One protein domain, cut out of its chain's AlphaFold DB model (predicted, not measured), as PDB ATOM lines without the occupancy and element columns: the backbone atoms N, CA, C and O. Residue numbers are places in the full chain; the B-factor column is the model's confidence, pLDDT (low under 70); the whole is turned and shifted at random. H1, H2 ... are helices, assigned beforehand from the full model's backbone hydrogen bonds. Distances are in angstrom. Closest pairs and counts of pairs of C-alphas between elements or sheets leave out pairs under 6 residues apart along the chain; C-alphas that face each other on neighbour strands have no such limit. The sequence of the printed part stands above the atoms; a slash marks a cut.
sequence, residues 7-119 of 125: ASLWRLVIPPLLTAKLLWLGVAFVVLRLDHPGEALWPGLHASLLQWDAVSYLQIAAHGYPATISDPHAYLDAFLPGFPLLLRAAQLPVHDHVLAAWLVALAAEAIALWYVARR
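Overview. This is residues 7 to 119 of the 125 residues of an uncharacterized protein of Chloroflexi bacterium (UniProt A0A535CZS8). Long helices H1 and H5 make a V, meeting near H1's start and H5's end; H2 folds back from H1's far end toward H5's start, where H3 and H4 pack. The printed part has 113 residues with five named helices, H1 to H5, all helix. It is loose, radius of gyration of the C-alphas 16.5 A, spanning 49 by 42 by 28 A.

Along the chain. H1, residues 7 to 35, starts at C-alpha 7 (47.399, -18.622, 39.067) and is 41.8 A long, with a kink of 27 degrees near residue 14. H2 is residues 41 to 49, H3 53 to 63, H4 82 to 94. H5, residues 97 to 118, 31.4 A, ends at C-alpha 118 (58.093, -13.542, 38.289).

Arrangement. H5 is the hub. Its residues 109 to 118 touch H1's 9 to 17, opposite ways at a steep tilt of 40 degrees; closest C-alphas, Val 13 and Leu 113, 5.7 A. Its residues 97 to 104 touch H4; closest C-alphas, Ala 90 and Ala 100, 5.5 A. Every O i to N i+4 pair is within hydrogen-bond range in H2, H3 and H5, 21 of 25 in H1, 6 of 9 in H4.

Size, cuts and confidence. The printed part has no cut. The H3 to H4 link is long. Residues 7 and 67 to 78 have pLDDT under 70.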
ATOM      1  N   ALA A   7      48.547 -19.239  38.400       64.12
ATOM      2  CA  ALA A   7      47.399 -18.622  39.067       64.12
ATOM      3  C   ALA A   7      47.764 -17.703  40.256       64.12
ATOM      4  O   ALA A   7      47.054 -16.743  40.527       64.12
ATOM      5  N   SER A   8      48.877 -17.959  40.949       78.62
ATOM      6  CA  SER A   8      49.385 -17.110  42.035       78.62
ATOM      7  C   SER A   8      49.969 -15.793  41.513       78.62
ATOM      8  O   SER A   8      49.749 -14.740  42.107       78.62
ATOM      9  N   LEU A   9      50.673 -15.828  40.376       86.69
ATOM     10  CA  LEU A   9      51.317 -14.640  39.804       86.69
ATOM     11  C   LEU A   9      50.291 -13.656  39.248       86.69
ATOM     12  O   LEU A   9      50.402 -12.459  39.490       86.69
ATOM     13  N   TRP A  10      49.246 -14.145  38.582       90.44
ATOM     14  CA  TRP A  10      48.190 -13.273  38.062       90.44
ATOM     15  C   TRP A  10      47.431 -12.521  39.159       90.44
ATOM     16  O   TRP A  10      47.001 -11.394  38.929       90.44
ATOM     17  N   ARG A  11      47.354 -13.061  40.385       91.38
ATOM     18  CA  ARG A  11      46.804 -12.331  41.545       91.38
ATOM     19  C   ARG A  11      47.656 -11.130  41.959       91.38
ATOM     20  O   ARG A  11      47.128 -10.224  42.587       91.38
ATOM     21  N   LEU A  12      48.941 -11.111  41.604       89.75
ATOM     22  CA  LEU A  12      49.837  -9.971  41.823       89.75
ATOM     23  C   LEU A  12      49.830  -8.987  40.644       89.75
ATOM     24  O   LEU A  12      50.169  -7.825  40.831       89.75
ATOM     25  N   VAL A  13      49.445  -9.437  39.447       93.12
ATOM     26  CA  VAL A  13      49.446  -8.631  38.212       93.12
ATOM     27  C   VAL A  13      48.123  -7.905  37.989       93.12
ATOM     28  O   VAL A  13      48.117  -6.725  37.652       93.12
ATOM     29  N   ILE A  14      46.996  -8.598  38.168       94.00
ATOM     30  CA  ILE A  14      45.669  -8.062  37.838       94.00
ATOM     31  C   ILE A  14      45.327  -6.814  38.672       94.00
ATOM     32  O   ILE A  14      44.904  -5.830  38.070       94.00
ATOM     33  N   PRO A  15      45.518  -6.781  40.010       95.31
ATOM     34  CA  PRO A  15      45.157  -5.603  40.799       95.31
ATOM     35  C   PRO A  15      45.862  -4.304  40.377       95.31
ATOM     36  O   PRO A  15      45.148  -3.322  40.159       95.31
ATOM     37  N   PRO A  16      47.203  -4.245  40.208       94.81
ATOM     38  CA  PRO A  16      47.849  -3.019  39.746       94.81
ATOM     39  C   PRO A  16      47.466  -2.664  38.305       94.81
ATOM     40  O   PRO A  16      47.228  -1.491  38.041       94.81
ATOM     41  N   LEU A  17      47.318  -3.649  37.406       95.75
ATOM     42  CA  LEU A  17      46.875  -3.405  36.028       95.75
ATOM     43  C   LEU A  17      45.486  -2.748  35.994       95.75
ATOM     44  O   LEU A  17      45.299  -1.709  35.369       95.75
ATOM     45  N   LEU A  18      44.509  -3.328  36.700       96.00
ATOM     46  CA  LEU A  18      43.151  -2.783  36.763       96.00
ATOM     47  C   LEU A  18      43.131  -1.412  37.432       96.00
ATOM     48  O   LEU A  18      42.490  -0.503  36.918       96.00
ATOM     49  N   THR A  19      43.861  -1.246  38.536       96.44
ATOM     50  CA  THR A  19      43.975   0.047  39.223       96.44
ATOM     51  C   THR A  19      44.512   1.119  38.279       96.44
ATOM     52  O   THR A  19      43.908   2.182  38.165       96.44
ATOM     53  N   ALA A  20      45.589   0.831  37.545       94.31
ATOM     54  CA  ALA A  20      46.167   1.765  36.586       94.31
ATOM     55  C   ALA A  20      45.176   2.137  35.472       94.31
ATOM     56  O   ALA A  20      45.018   3.318  35.162       94.31
ATOM     57  N   LYS A  21      44.452   1.159  34.905       93.12
ATOM     58  CA  LYS A  21      43.464   1.421  33.842       93.12
ATOM     59  C   LYS A  21      42.254   2.194  34.340       93.12
ATOM     60  O   LYS A  21      41.808   3.103  33.650       93.12
ATOM     61  N   LEU A  22      41.749   1.878  35.530       95.69
ATOM     62  CA  LEU A  22      40.639   2.609  36.140       95.69
ATOM     63  C   LEU A  22      41.030   4.052  36.461       95.69
ATOM     64  O   LEU A  22      40.256   4.960  36.176       95.69
ATOM     65  N   LEU A  23      42.234   4.272  36.997       96.12
ATOM     66  CA  LEU A  23      42.749   5.618  37.243       96.12
ATOM     67  C   LEU A  23      42.899   6.400  35.941       96.12
ATOM     68  O   LEU A  23      42.416   7.525  35.855       96.12
ATOM     69  N   TRP A  24      43.510   5.801  34.918       92.81
ATOM     70  CA  TRP A  24      43.670   6.451  33.620       92.81
ATOM     71  C   TRP A  24      42.317   6.803  32.989       92.81
ATOM     72  O   TRP A  24      42.116   7.947  32.591       92.81
ATOM     73  N   LEU A  25      41.365   5.862  32.964       91.69
ATOM     74  CA  LEU A  25      40.012   6.100  32.448       91.69
ATOM     75  C   LEU A  25      39.272   7.169  33.256       91.69
ATOM     76  O   LEU A  25      38.573   7.992  32.674       91.69
ATOM     77  N   GLY A  26      39.441   7.182  34.580       93.25
ATOM     78  CA  GLY A  26      38.870   8.200  35.456       93.25
ATOM     79  C   GLY A  26      39.422   9.593  35.159       93.25
ATOM     80  O   GLY A  26      38.649  10.534  35.005       93.25
ATOM     81  N   VAL A  27      40.744   9.725  35.008       92.62
ATOM     82  CA  VAL A  27      41.384  10.994  34.630       92.62
ATOM     83  C   VAL A  27      40.936  11.431  33.238       92.62
ATOM     84  O   VAL A  27      40.509  12.570  33.081       92.62
ATOM     85  N   ALA A  28      40.959  10.534  32.249       89.19
ATOM     86  CA  ALA A  28      40.510  10.831  30.891       89.19
ATOM     87  C   ALA A  28      39.043  11.287  30.865       89.19
ATOM     88  O   ALA A  28      38.703  12.253  30.188       89.19
ATOM     89  N   PHE A  29      38.179  10.639  31.653       91.00
ATOM     90  CA  PHE A  29      36.788  11.048  31.815       91.00
ATOM     91  C   PHE A  29      36.671  12.454  32.408       91.00
ATOM     92  O   PHE A  29      35.938  13.278  31.867       91.00
ATOM     93  N   VAL A  30      37.389  12.742  33.500       93.56
ATOM     94  CA  VAL A  30      37.363  14.061  34.150       93.56
ATOM     95  C   VAL A  30      37.850  15.148  33.193       93.56
ATOM     96  O   VAL A  30      37.142  16.132  33.011       93.56
ATOM     97  N   VAL A  31      38.994  14.947  32.533       91.31
ATOM     98  CA  VAL A  31      39.547  15.886  31.543       91.31
ATOM     99  C   VAL A  31      38.540  16.144  30.425       91.31
ATOM    100  O   VAL A  31      38.205  17.292  30.157       91.31
ATOM    101  N   LEU A  32      37.952  15.089  29.850       91.06
ATOM    102  CA  LEU A  32      36.949  15.237  28.798       91.06
ATOM    103  C   LEU A  32      35.724  16.038  29.269       91.06
ATOM    104  O   LEU A  32      35.189  16.851  28.522       91.06
ATOM    105  N   ARG A  33      35.247  15.806  30.499       92.50
ATOM    106  CA  ARG A  33      34.084  16.526  31.044       92.50
ATOM    107  C   ARG A  33      34.378  18.000  31.330       92.50
ATOM    108  O   ARG A  33      33.447  18.797  31.251       92.50
ATOM    109  N   LEU A  34      35.615  18.339  31.689       93.38
ATOM    110  CA  LEU A  34      36.018  19.707  32.013       93.38
ATOM    111  C   LEU A  34      36.349  20.520  30.759       93.38
ATOM    112  O   LEU A  34      35.844  21.631  30.616       93.38
ATOM    113  N   ASP A  35      37.137  19.955  29.847       90.56
ATOM    114  CA  ASP A  35      37.690  20.690  28.705       90.56
ATOM    115  C   ASP A  35      36.768  20.659  27.477       90.56
ATOM    116  O   ASP A  35      36.761  21.594  26.676       90.56
ATOM    117  N   HIS A  36      35.940  19.614  27.344       89.44
ATOM    118  CA  HIS A  36      35.037  19.408  26.205       89.44
ATOM    119  C   HIS A  36      33.583  19.173  26.654       89.44
ATOM    120  O   HIS A  36      32.997  18.106  26.419       89.44
ATOM    121  N   PRO A  37      32.956  20.161  27.324       86.44
ATOM    122  CA  PRO A  37      31.592  20.016  27.808       86.44
ATOM    123  C   PRO A  37      30.622  19.813  26.633       86.44
ATOM    124  O   PRO A  37      30.509  20.648  25.741       86.44
ATOM    125  N   GLY A  38      29.899  18.691  26.650       86.50
ATOM    126  CA  GLY A  38      28.890  18.350  25.639       86.50
ATOM    127  C   GLY A  38      29.338  17.336  24.584       86.50
ATOM    128  O   GLY A  38      28.486  16.814  23.868       86.50
ATOM    129  N   GLU A  39      30.624  16.976  24.520       89.81
ATOM    130  CA  GLU A  39      31.060  15.893  23.636       89.81
ATOM    131  C   GLU A  39      30.566  14.519  24.114       89.81
ATOM    132  O   GLU A  39      30.490  14.209  25.313       89.81
ATOM    133  N   ALA A  40      30.247  13.655  23.149       90.00
ATOM    134  CA  ALA A  40      29.974  12.253  23.419       90.00
ATOM    135  C   ALA A  40      31.246  11.553  23.928       90.00
ATOM    136  O   ALA A  40      32.352  11.814  23.458       90.00
ATOM    137  N   LEU A  41      31.082  10.629  24.881       87.19
ATOM    138  CA  LEU A  41      32.206   9.987  25.574       87.19
ATOM    139  C   LEU A  41      33.153   9.245  24.626       87.19
ATOM    140  O   LEU A  41      34.364   9.407  24.728       87.19
ATOM    141  N   TRP A  42      32.611   8.428  23.716       86.50
ATOM    142  CA  TRP A  42      33.437   7.592  22.846       86.50
ATOM    143  C   TRP A  42      34.254   8.399  21.826       86.50
ATOM    144  O   TRP A  42      35.468   8.214  21.809       86.50
ATOM    145  N   PRO A  43      33.673   9.327  21.039       89.19
ATOM    146  CA  PRO A  43      34.456  10.179  20.141       89.19
ATOM    147  C   PRO A  43      35.541  10.982  20.863       89.19
ATOM    148  O   PRO A  43      36.668  11.040  20.379       89.19
ATOM    149  N   GLY A  44      35.225  11.529  22.041       86.69
ATOM    150  CA  GLY A  44      36.183  12.269  22.857       86.69
ATOM    151  C   GLY A  44      37.357  11.405  23.326       86.69
ATOM    152  O   GLY A  44      38.514  11.744  23.101       86.69
ATOM    153  N   LEU A  45      37.072  10.230  23.901       86.19
ATOM    154  CA  LEU A  45      38.107   9.273  24.315       86.19
ATOM    155  C   LEU A  45      38.937   8.769  23.129       86.19
ATOM    156  O   LEU A  45      40.158   8.668  23.231       86.19
ATOM    157  N   HIS A  46      38.287   8.467  22.008       88.44
ATOM    158  CA  HIS A  46      38.949   8.036  20.783       88.44
ATOM    159  C   HIS A  46      39.903   9.122  20.266       88.44
ATOM    160  O   HIS A  46      41.041   8.817  19.913       88.44
ATOM    161  N   ALA A  47      39.489  10.392  20.293       85.44
ATOM    162  CA  ALA A  47      40.343  11.520  19.940       85.44
ATOM    163  C   ALA A  47      41.520  11.691  20.910       85.44
ATOM    164  O   ALA A  47      42.639  11.901  20.454       85.44
ATOM    165  N   SER A  48      41.313  11.541  22.224       83.12
ATOM    166  CA  SER A  48      42.402  11.592  23.214       83.12
ATOM    167  C   SER A  48      43.418  10.457  23.043       83.12
ATOM    168  O   SER A  48      44.608  10.651  23.272       83.12
ATOM    169  N   LEU A  49      42.963   9.270  22.629       84.69
ATOM    170  CA  LEU A  49      43.829   8.127  22.323       84.69
ATOM    171  C   LEU A  49      44.589   8.291  20.996       84.69
ATOM    172  O   LEU A  49      45.629   7.664  20.810       84.69
ATOM    173  N   LEU A  50      44.095   9.138  20.090       85.94
ATOM    174  CA  LEU A  50      44.699   9.475  18.798       85.94
ATOM    175  C   LEU A  50      45.620  10.696  18.869       85.94
ATOM    176  O   LEU A  50      45.582  11.574  18.009       85.94
ATOM    177  N   GLN A  51      46.468  10.765  19.887       81.06
ATOM    178  CA  GLN A  51      47.420  11.861  20.025       81.06
ATOM    179  C   GLN A  51      48.846  11.337  20.211       81.06
ATOM    180  O   GLN A  51      49.060  10.178  20.575       81.06
ATOM    181  N   TRP A  52      49.824  12.219  19.985       81.44
ATOM    182  CA  TRP A  52      51.253  11.930  20.143       81.44
ATOM    183  C   TRP A  52      51.684  10.750  19.252       81.44
ATOM    184  O   TRP A  52      51.291  10.658  18.087       81.44
ATOM    185  N   ASP A  53      52.466   9.826  19.805       80.75
ATOM    186  CA  ASP A  53      53.053   8.690  19.096       80.75
ATOM    187  C   ASP A  53      52.019   7.702  18.549       80.75
ATOM    188  O   ASP A  53      52.318   6.939  17.627       80.75
ATOM    189  N   ALA A  54      50.791   7.703  19.081       82.00
ATOM    190  CA  ALA A  54      49.734   6.817  18.602       82.00
ATOM    191  C   ALA A  54      49.455   7.041  17.110       82.00
ATOM    192  O   ALA A  54      49.282   6.075  16.367       82.00
ATOM    193  N   VAL A  55      49.488   8.301  16.659       84.06
ATOM    194  CA  VAL A  55      49.294   8.660  15.249       84.06
ATOM    195  C   VAL A  55      50.358   7.988  14.383       84.06
ATOM    196  O   VAL A  55      50.020   7.316  13.410       84.06
ATOM    197  N   SER A  56      51.628   8.088  14.777       83.12
ATOM    198  CA  SER A  56      52.756   7.474  14.073       83.12
ATOM    199  C   SER A  56      52.624   5.954  13.987       83.12
ATOM    200  O   SER A  56      52.711   5.383  12.900       83.12
ATOM    201  N   TYR A  57      52.342   5.283  15.108       85.06
ATOM    202  CA  TYR A  57      52.181   3.828  15.130       85.06
ATOM    203  C   TYR A  57      51.007   3.342  14.272       85.06
ATOM    204  O   TYR A  57      51.132   2.332  13.578       85.06
ATOM    205  N   LEU A  58      49.878   4.054  14.302       85.12
ATOM    206  CA  LEU A  58      48.691   3.719  13.515       85.12
ATOM    207  C   LEU A  58      48.926   3.929  12.018       85.12
ATOM    208  O   LEU A  58      48.536   3.080  11.218       85.12
ATOM    209  N   GLN A  59      49.610   5.014  11.644       83.56
ATOM    210  CA  GLN A  59      49.994   5.281  10.257       83.56
ATOM    211  C   GLN A  59      50.935   4.202   9.717       83.56
ATOM    212  O   GLN A  59      50.686   3.671   8.635       83.56
ATOM    213  N   ILE A  60      51.955   3.809  10.490       83.50
ATOM    214  CA  ILE A  60      52.878   2.730  10.107       83.50
ATOM    215  C   ILE A  60      52.143   1.385  10.015       83.50
ATOM    216  O   ILE A  60      52.393   0.606   9.097       83.50
ATOM    217  N   ALA A  61      51.219   1.084  10.931       85.69
ATOM    218  CA  ALA A  61      50.460  -0.167  10.881       85.69
ATOM    219  C   ALA A  61      49.564  -0.257   9.629       85.69
ATOM    220  O   ALA A  61      49.507  -1.313   8.985       85.69
ATOM    221  N   ALA A  62      48.913   0.857   9.269       83.94
ATOM    222  CA  ALA A  62      48.027   0.952   8.112       83.94
ATOM    223  C   ALA A  62      48.793   0.934   6.779       83.94
ATOM    224  O   ALA A  62      48.459   0.154   5.884       83.94
ATOM    225  N   HIS A  63      49.844   1.747   6.654       83.56
ATOM    226  CA  HIS A  63      50.499   2.031   5.373       83.56
ATOM    227  C   HIS A  63      51.906   1.429   5.232       83.56
ATOM    228  O   HIS A  63      52.457   1.413   4.134       83.56
ATOM    229  N   GLY A  64      52.475   0.879   6.305       80.81
ATOM    230  CA  GLY A  64      53.875   0.459   6.356       80.81
ATOM    231  C   GLY A  64      54.827   1.623   6.637       80.81
ATOM    232  O   GLY A  64      54.411   2.764   6.837       80.81
ATOM    233  N   TYR A  65      56.128   1.328   6.676       80.25
ATOM    234  CA  TYR A  65      57.147   2.369   6.822       80.25
ATOM    235  C   TYR A  65      57.284   3.172   5.522       80.25
ATOM    236  O   TYR A  65      57.296   2.573   4.441       80.25
ATOM    237  N   PRO A  66      57.424   4.505   5.601       73.69
ATOM    238  CA  PRO A  66      57.681   5.320   4.423       73.69
ATOM    239  C   PRO A  66      59.046   4.971   3.811       73.69
ATOM    240  O   PRO A  66      60.025   4.759   4.524       73.69
ATOM    241  N   ALA A  67      59.122   4.940   2.478       69.12
ATOM    242  CA  ALA A  67      60.366   4.656   1.751       69.12
ATOM    243  C   ALA A  67      61.408   5.783   1.876       69.12
ATOM    244  O   ALA A  67      62.605   5.552   1.716       69.12
ATOM    245  N   THR A  68      60.951   7.002   2.163       64.50
ATOM    246  CA  THR A  68      61.780   8.192   2.361       64.50
ATOM    247  C   THR A  68      61.206   9.023   3.497       64.50
ATOM    248  O   THR A  68      60.024   9.363   3.479       64.50
ATOM    249  N   ILE A  69      62.046   9.385   4.463       63.47
ATOM    250  CA  ILE A  69      61.693  10.301   5.552       63.47
ATOM    251  C   ILE A  69      61.878  11.717   5.005       63.47
ATOM    252  O   ILE A  69      62.924  12.339   5.159       63.47
ATOM    253  N   SER A  70      60.908  12.176   4.218       62.28
ATOM    254  CA  SER A  70      60.962  13.486   3.559       62.28
ATOM    255  C   SER A  70      60.464  14.627   4.447       62.28
ATOM    256  O   SER A  70      60.675  15.788   4.107       62.28
ATOM    257  N   ASP A  71      59.809  14.309   5.564       61.72
ATOM    258  CA  ASP A  71      59.304  15.289   6.523       61.72
ATOM    259  C   ASP A  71      60.209  15.316   7.774       61.72
ATOM    260  O   ASP A  71      60.272  14.316   8.494       61.72
ATOM    261  N   PRO A  72      60.907  16.436   8.053       56.81
ATOM    262  CA  PRO A  72      61.762  16.604   9.232       56.81
ATOM    263  C   PRO A  72      61.036  16.436  10.574       56.81
ATOM    264  O   PRO A  72      61.692  16.254  11.598       56.81
ATOM    265  N   HIS A  73      59.702  16.527  10.584       56.00
ATOM    266  CA  HIS A  73      58.872  16.366  11.778       56.00
ATOM    267  C   HIS A  73      58.238  14.973  11.889       56.00
ATOM    268  O   HIS A  73      57.677  14.632  12.932       56.00
ATOM    269  N   ALA A  74      58.351  14.143  10.848       58.03
ATOM    270  CA  ALA A  74      57.877  12.769  10.857       58.03
ATOM    271  C   ALA A  74      58.998  11.837  11.338       58.03
ATOM    272  O   ALA A  74      59.670  11.185  10.543       58.03
ATOM    273  N   TYR A  75      59.176  11.754  12.658       61.16
ATOM    274  CA  TYR A  75      60.115  10.848  13.345       61.16
ATOM    275  C   TYR A  75      59.705   9.363  13.244       61.16
ATOM    276  O   TYR A  75      59.690   8.632  14.232       61.16
ATOM    277  N   LEU A  76      59.283   8.909  12.061       63.25
ATOM    278  CA  LEU A  76      58.716   7.577  11.831       63.25
ATOM    279  C   LEU A  76      59.771   6.460  11.903       63.25
ATOM    280  O   LEU A  76      59.429   5.301  12.117       63.25
ATOM    281  N   ASP A  77      61.045   6.808  11.763       61.53
ATOM    282  CA  ASP A  77      62.211   5.930  11.863       61.53
ATOM    283  C   ASP A  77      62.593   5.549  13.295       61.53
ATOM    284  O   ASP A  77      63.150   4.473  13.517       61.53
ATOM    285  N   ALA A  78      62.255   6.387  14.277       64.50
ATOM    286  CA  ALA A  78      62.486   6.103  15.693       64.50
ATOM    287  C   ALA A  78      61.578   4.984  16.241       64.50
ATOM    288  O   ALA A  78      61.829   4.435  17.318       64.50
ATOM    289  N   PHE A  79      60.520   4.626  15.511       71.38
ATOM    290  CA  PHE A  79      59.557   3.619  15.935       71.38
ATOM    291  C   PHE A  79      59.989   2.230  15.477       71.38
ATOM    292  O   PHE A  79      60.128   1.969  14.286       71.38
ATOM    293  N   LEU A  80      60.168   1.306  16.424       78.94
ATOM    294  CA  LEU A  80      60.494  -0.090  16.128       78.94
ATOM    295  C   LEU A  80      59.281  -0.829  15.527       78.94
ATOM    296  O   LEU A  80      58.158  -0.659  16.010       78.94
ATOM    297  N   PRO A  81      59.490  -1.742  14.557       79.94
ATOM    298  CA  PRO A  81      58.402  -2.375  13.803       79.94
ATOM    299  C   PRO A  81      57.544  -3.334  14.631       79.94
ATOM    300  O   PRO A  81      56.440  -3.689  14.219       79.94
ATOM    301  N   GLY A  82      58.019  -3.758  15.806       83.12
ATOM    302  CA  GLY A  82      57.333  -4.746  16.637       83.12
ATOM    303  C   GLY A  82      55.913  -4.334  17.029       83.12
ATOM    304  O   GLY A  82      54.995  -5.143  16.920       83.12
ATOM    305  N   PHE A  83      55.706  -3.079  17.438       84.06
ATOM    306  CA  PHE A  83      54.381  -2.610  17.855       84.06
ATOM    307  C   PHE A  83      53.398  -2.461  16.672       84.06
ATOM    308  O   PHE A  83      52.317  -3.048  16.752       84.06
ATOM    309  N   PRO A  84      53.749  -1.801  15.545       84.06
ATOM    310  CA  PRO A  84      52.899  -1.771  14.350       84.06
ATOM    311  C   PRO A  84      52.495  -3.154  13.821       84.06
ATOM    312  O   PRO A  84      51.357  -3.345  13.393       84.06
ATOM    313  N   LEU A  85      53.397  -4.140  13.873       85.75
ATOM    314  CA  LEU A  85      53.097  -5.510  13.442       85.75
ATOM    315  C   LEU A  85      52.064  -6.189  14.348       85.75
ATOM    316  O   LEU A  85      51.117  -6.802  13.853       85.75
ATOM    317  N   LEU A  86      52.220  -6.061  15.670       87.38
ATOM    318  CA  LEU A  86      51.244  -6.577  16.636       87.38
ATOM    319  C   LEU A  86      49.882  -5.902  16.470       87.38
ATOM    320  O   LEU A  86      48.850  -6.566  16.540       87.38
ATOM    321  N   LEU A  87      49.882  -4.598  16.201       87.62
ATOM    322  CA  LEU A  87      48.672  -3.832  15.953       87.62
ATOM    323  C   LEU A  87      47.929  -4.329  14.710       87.62
ATOM    324  O   LEU A  87      46.730  -4.596  14.778       87.62
ATOM    325  N   ARG A  88      48.645  -4.550  13.606       85.69
ATOM    326  CA  ARG A  88      48.073  -5.108  12.374       85.69
ATOM    327  C   ARG A  88      47.468  -6.498  12.594       85.69
ATOM    328  O   ARG A  88      46.414  -6.802  12.045       85.69
ATOM    329  N   ALA A  89      48.090  -7.328  13.433       86.12
ATOM    330  CA  ALA A  89      47.523  -8.618  13.822       86.12
ATOM    331  C   ALA A  89      46.253  -8.464  14.686       86.12
ATOM    332  O   ALA A  89      45.265  -9.161  14.461       86.12
ATOM    333  N   ALA A  90      46.253  -7.532  15.643       86.75
ATOM    334  CA  ALA A  90      45.121  -7.272  16.534       86.75
ATOM    335  C   ALA A  90      43.915  -6.620  15.832       86.75
ATOM    336  O   ALA A  90      42.782  -6.753  16.297       86.75
ATOM    337  N   GLN A  91      44.132  -5.949  14.701       86.25
ATOM    338  CA  GLN A  91      43.066  -5.364  13.886       86.25
ATOM    339  C   GLN A  91      42.192  -6.410  13.184       86.25
ATOM    340  O   GLN A  91      41.027  -6.116  12.924       86.25
ATOM    341  N   LEU A  92      42.704  -7.621  12.926       83.25
ATOM    342  CA  LEU A  92      41.957  -8.690  12.246       83.25
ATOM    343  C   LEU A  92      40.603  -9.002  12.920       83.25
ATOM    344  O   LEU A  92      39.601  -9.085  12.215       83.25
ATOM    345  N   PRO A  93      40.526  -9.155  14.258       86.12
ATOM    346  CA  PRO A  93      39.242  -9.339  14.935       86.12
ATOM    347  C   PRO A  93      38.498  -8.031  15.257       86.12
ATOM    348  O   PRO A  93      37.270  -8.027  15.264       86.12
ATOM    349  N   VAL A  94      39.200  -6.929  15.548       84.19
ATOM    350  CA  VAL A  94      38.594  -5.731  16.171       84.19
ATOM    351  C   VAL A  94      38.071  -4.712  15.155       84.19
ATOM    352  O   VAL A  94      37.109  -4.014  15.458       84.19
ATOM    353  N   HIS A  95      38.672  -4.622  13.963       83.81
ATOM    354  CA  HIS A  95      38.358  -3.654  12.893       83.81
ATOM    355  C   HIS A  95      38.479  -2.156  13.267       83.81
ATOM    356  O   HIS A  95      38.556  -1.316  12.376       83.81
ATOM    357  N   ASP A  96      38.593  -1.810  14.550       84.94
ATOM    358  CA  ASP A  96      38.926  -0.480  15.069       84.94
ATOM    359  C   ASP A  96      40.412  -0.422  15.452       84.94
ATOM    360  O   ASP A  96      40.916  -1.218  16.249       84.94
ATOM    361  N   HIS A  97      41.138   0.517  14.848       84.56
ATOM    362  CA  HIS A  97      42.584   0.622  15.000       84.56
ATOM    363  C   HIS A  97      42.999   1.180  16.367       84.56
ATOM    364  O   HIS A  97      44.019   0.758  16.913       84.56
ATOM    365  N   VAL A  98      42.203   2.083  16.941       87.06
ATOM    366  CA  VAL A  98      42.468   2.691  18.249       87.06
ATOM    367  C   VAL A  98      42.212   1.677  19.349       87.06
ATOM    368  O   VAL A  98      43.051   1.487  20.232       87.06
ATOM    369  N   LEU A  99      41.095   0.954  19.262       87.19
ATOM    370  CA  LEU A  99      40.781  -0.103  20.214       87.19
ATOM    371  C   LEU A  99      41.808  -1.243  20.139       87.19
ATOM    372  O   LEU A  99      42.269  -1.718  21.177       87.19
ATOM    373  N   ALA A 100      42.229  -1.642  18.934       88.62
ATOM    374  CA  ALA A 100      43.290  -2.631  18.760       88.62
ATOM    375  C   ALA A 100      44.614  -2.177  19.405       88.62
ATOM    376  O   ALA A 100      45.245  -2.961  20.118       88.62
ATOM    377  N   ALA A 101      45.007  -0.910  19.234       88.25
ATOM    378  CA  ALA A 101      46.213  -0.359  19.859       88.25
ATOM    379  C   ALA A 101      46.117  -0.365  21.387       88.25
ATOM    380  O   ALA A 101      47.064  -0.767  22.068       88.25
ATOM    381  N   TRP A 102      44.954  -0.000  21.928       89.06
ATOM    382  CA  TRP A 102      44.710  -0.015  23.367       89.06
ATOM    383  C   TRP A 102      44.789  -1.432  23.955       89.06
ATOM    384  O   TRP A 102      45.383  -1.631  25.015       89.06
ATOM    385  N   LEU A 103      44.271  -2.436  23.239       90.38
ATOM    386  CA  LEU A 103      44.359  -3.846  23.631       90.38
ATOM    387  C   LEU A 103      45.793  -4.386  23.577       90.38
ATOM    388  O   LEU A 103      46.214  -5.084  24.501       90.38
ATOM    389  N   VAL A 104      46.562  -4.049  22.536       91.56
ATOM    390  CA  VAL A 104      47.982  -4.433  22.438       91.56
ATOM    391  C   VAL A 104      48.780  -3.815  23.587       91.56
ATOM    392  O   VAL A 104      49.552  -4.518  24.239       91.56
ATOM    393  N   ALA A 105      48.554  -2.534  23.894       91.00
ATOM    394  CA  ALA A 105      49.194  -1.862  25.024       91.00
ATOM    395  C   ALA A 105      48.814  -2.502  26.372       91.00
ATOM    396  O   ALA A 105      49.685  -2.760  27.202       91.00
ATOM    397  N   LEU A 106      47.531  -2.828  26.576       93.31
ATOM    398  CA  LEU A 106      47.045  -3.523  27.771       93.31
ATOM    399  C   LEU A 106      47.710  -4.899  27.945       93.31
ATOM    400  O   LEU A 106      48.130  -5.250  29.048       93.31
ATOM    401  N   ALA A 107      47.832  -5.667  26.860       93.44
ATOM    402  CA  ALA A 107      48.490  -6.969  26.876       93.44
ATOM    403  C   ALA A 107      49.990  -6.845  27.183       93.44
ATOM    404  O   ALA A 107      50.509  -7.588  28.017       93.44
ATOM    405  N   ALA A 108      50.678  -5.887  26.556       92.56
ATOM    406  CA  ALA A 108      52.092  -5.627  26.805       92.56
ATOM    407  C   ALA A 108      52.352  -5.251  28.273       92.56
ATOM    408  O   ALA A 108      53.276  -5.779  28.890       92.56
ATOM    409  N   GLU A 109      51.501  -4.408  28.861       93.88
ATOM    410  CA  GLU A 109      51.583  -4.019  30.270       93.88
ATOM    411  C   GLU A 109      51.346  -5.209  31.212       93.88
ATOM    412  O   GLU A 109      52.122  -5.431  32.144       93.88
ATOM    413  N   ALA A 110      50.329  -6.032  30.936       94.25
ATOM    414  CA  ALA A 110      50.058  -7.244  31.704       94.25
ATOM    415  C   ALA A 110      51.246  -8.223  31.669       94.25
ATOM    416  O   ALA A 110      51.639  -8.769  32.702       94.25
ATOM    417  N   ILE A 111      51.849  -8.418  30.492       94.00
ATOM    418  CA  ILE A 111      53.035  -9.262  30.308       94.00
ATOM    419  C   ILE A 111      54.234  -8.673  31.060       94.00
ATOM    420  O   ILE A 111      54.933  -9.406  31.762       94.00
ATOM    421  N   ALA A 112      54.461  -7.361  30.970       92.69
ATOM    422  CA  ALA A 112      55.545  -6.687  31.679       92.69
ATOM    423  C   ALA A 112      55.417  -6.860  33.201       92.69
ATOM    424  O   ALA A 112      56.368  -7.288  33.860       92.69
ATOM    425  N   LEU A 113      54.224  -6.619  33.752       93.19
ATOM    426  CA  LEU A 113      53.928  -6.838  35.168       93.19
ATOM    427  C   LEU A 113      54.104  -8.303  35.567       93.19
ATOM    428  O   LEU A 113      54.648  -8.586  36.634       93.19
ATOM    429  N   TRP A 114      53.708  -9.245  34.711       93.31
ATOM    430  CA  TRP A 114      53.926 -10.667  34.955       93.31
ATOM    431  C   TRP A 114      55.416 -11.015  35.040       93.31
ATOM    432  O   TRP A 114      55.831 -11.723  35.961       93.31
ATOM    433  N   TYR A 115      56.243 -10.478  34.141       91.50
ATOM    434  CA  TYR A 115      57.695 -10.659  34.202       91.50
ATOM    435  C   TYR A 115      58.300 -10.038  35.460       91.50
ATOM    436  O   TYR A 115      59.166 -10.657  36.081       91.50
ATOM    437  N   VAL A 116      57.839  -8.853  35.870       89.94
ATOM    438  CA  VAL A 116      58.259  -8.217  37.128       89.94
ATOM    439  C   VAL A 116      57.882  -9.089  38.326       89.94
ATOM    440  O   VAL A 116      58.748  -9.394  39.143       89.94
ATOM    441  N   ALA A 117      56.638  -9.567  38.395       88.19
ATOM    442  CA  ALA A 117      56.152 -10.424  39.475       88.19
ATOM    443  C   ALA A 117      56.871 -11.783  39.534       88.19
ATOM    444  O   ALA A 117      57.007 -12.373  40.606       88.19
ATOM    445  N   ARG A 118      57.341 -12.287  38.387       88.38
ATOM    446  CA  ARG A 118      58.093 -13.542  38.289       88.38
ATOM    447  C   ARG A 118      59.539 -13.423  38.781       88.38
ATOM    448  O   ARG A 118      60.123 -14.456  39.119       88.38
ATOM    449  N   ARG A 119      60.149 -12.230  38.780       82.75
ATOM    450  CA  ARG A 119      61.575 -12.099  39.122       82.75
ATOM    451  C   ARG A 119      61.839 -12.589  40.556       82.75
ATOM    452  O   ARG A 119      61.106 -12.216  41.473       82.75
TER     453      ARG A 119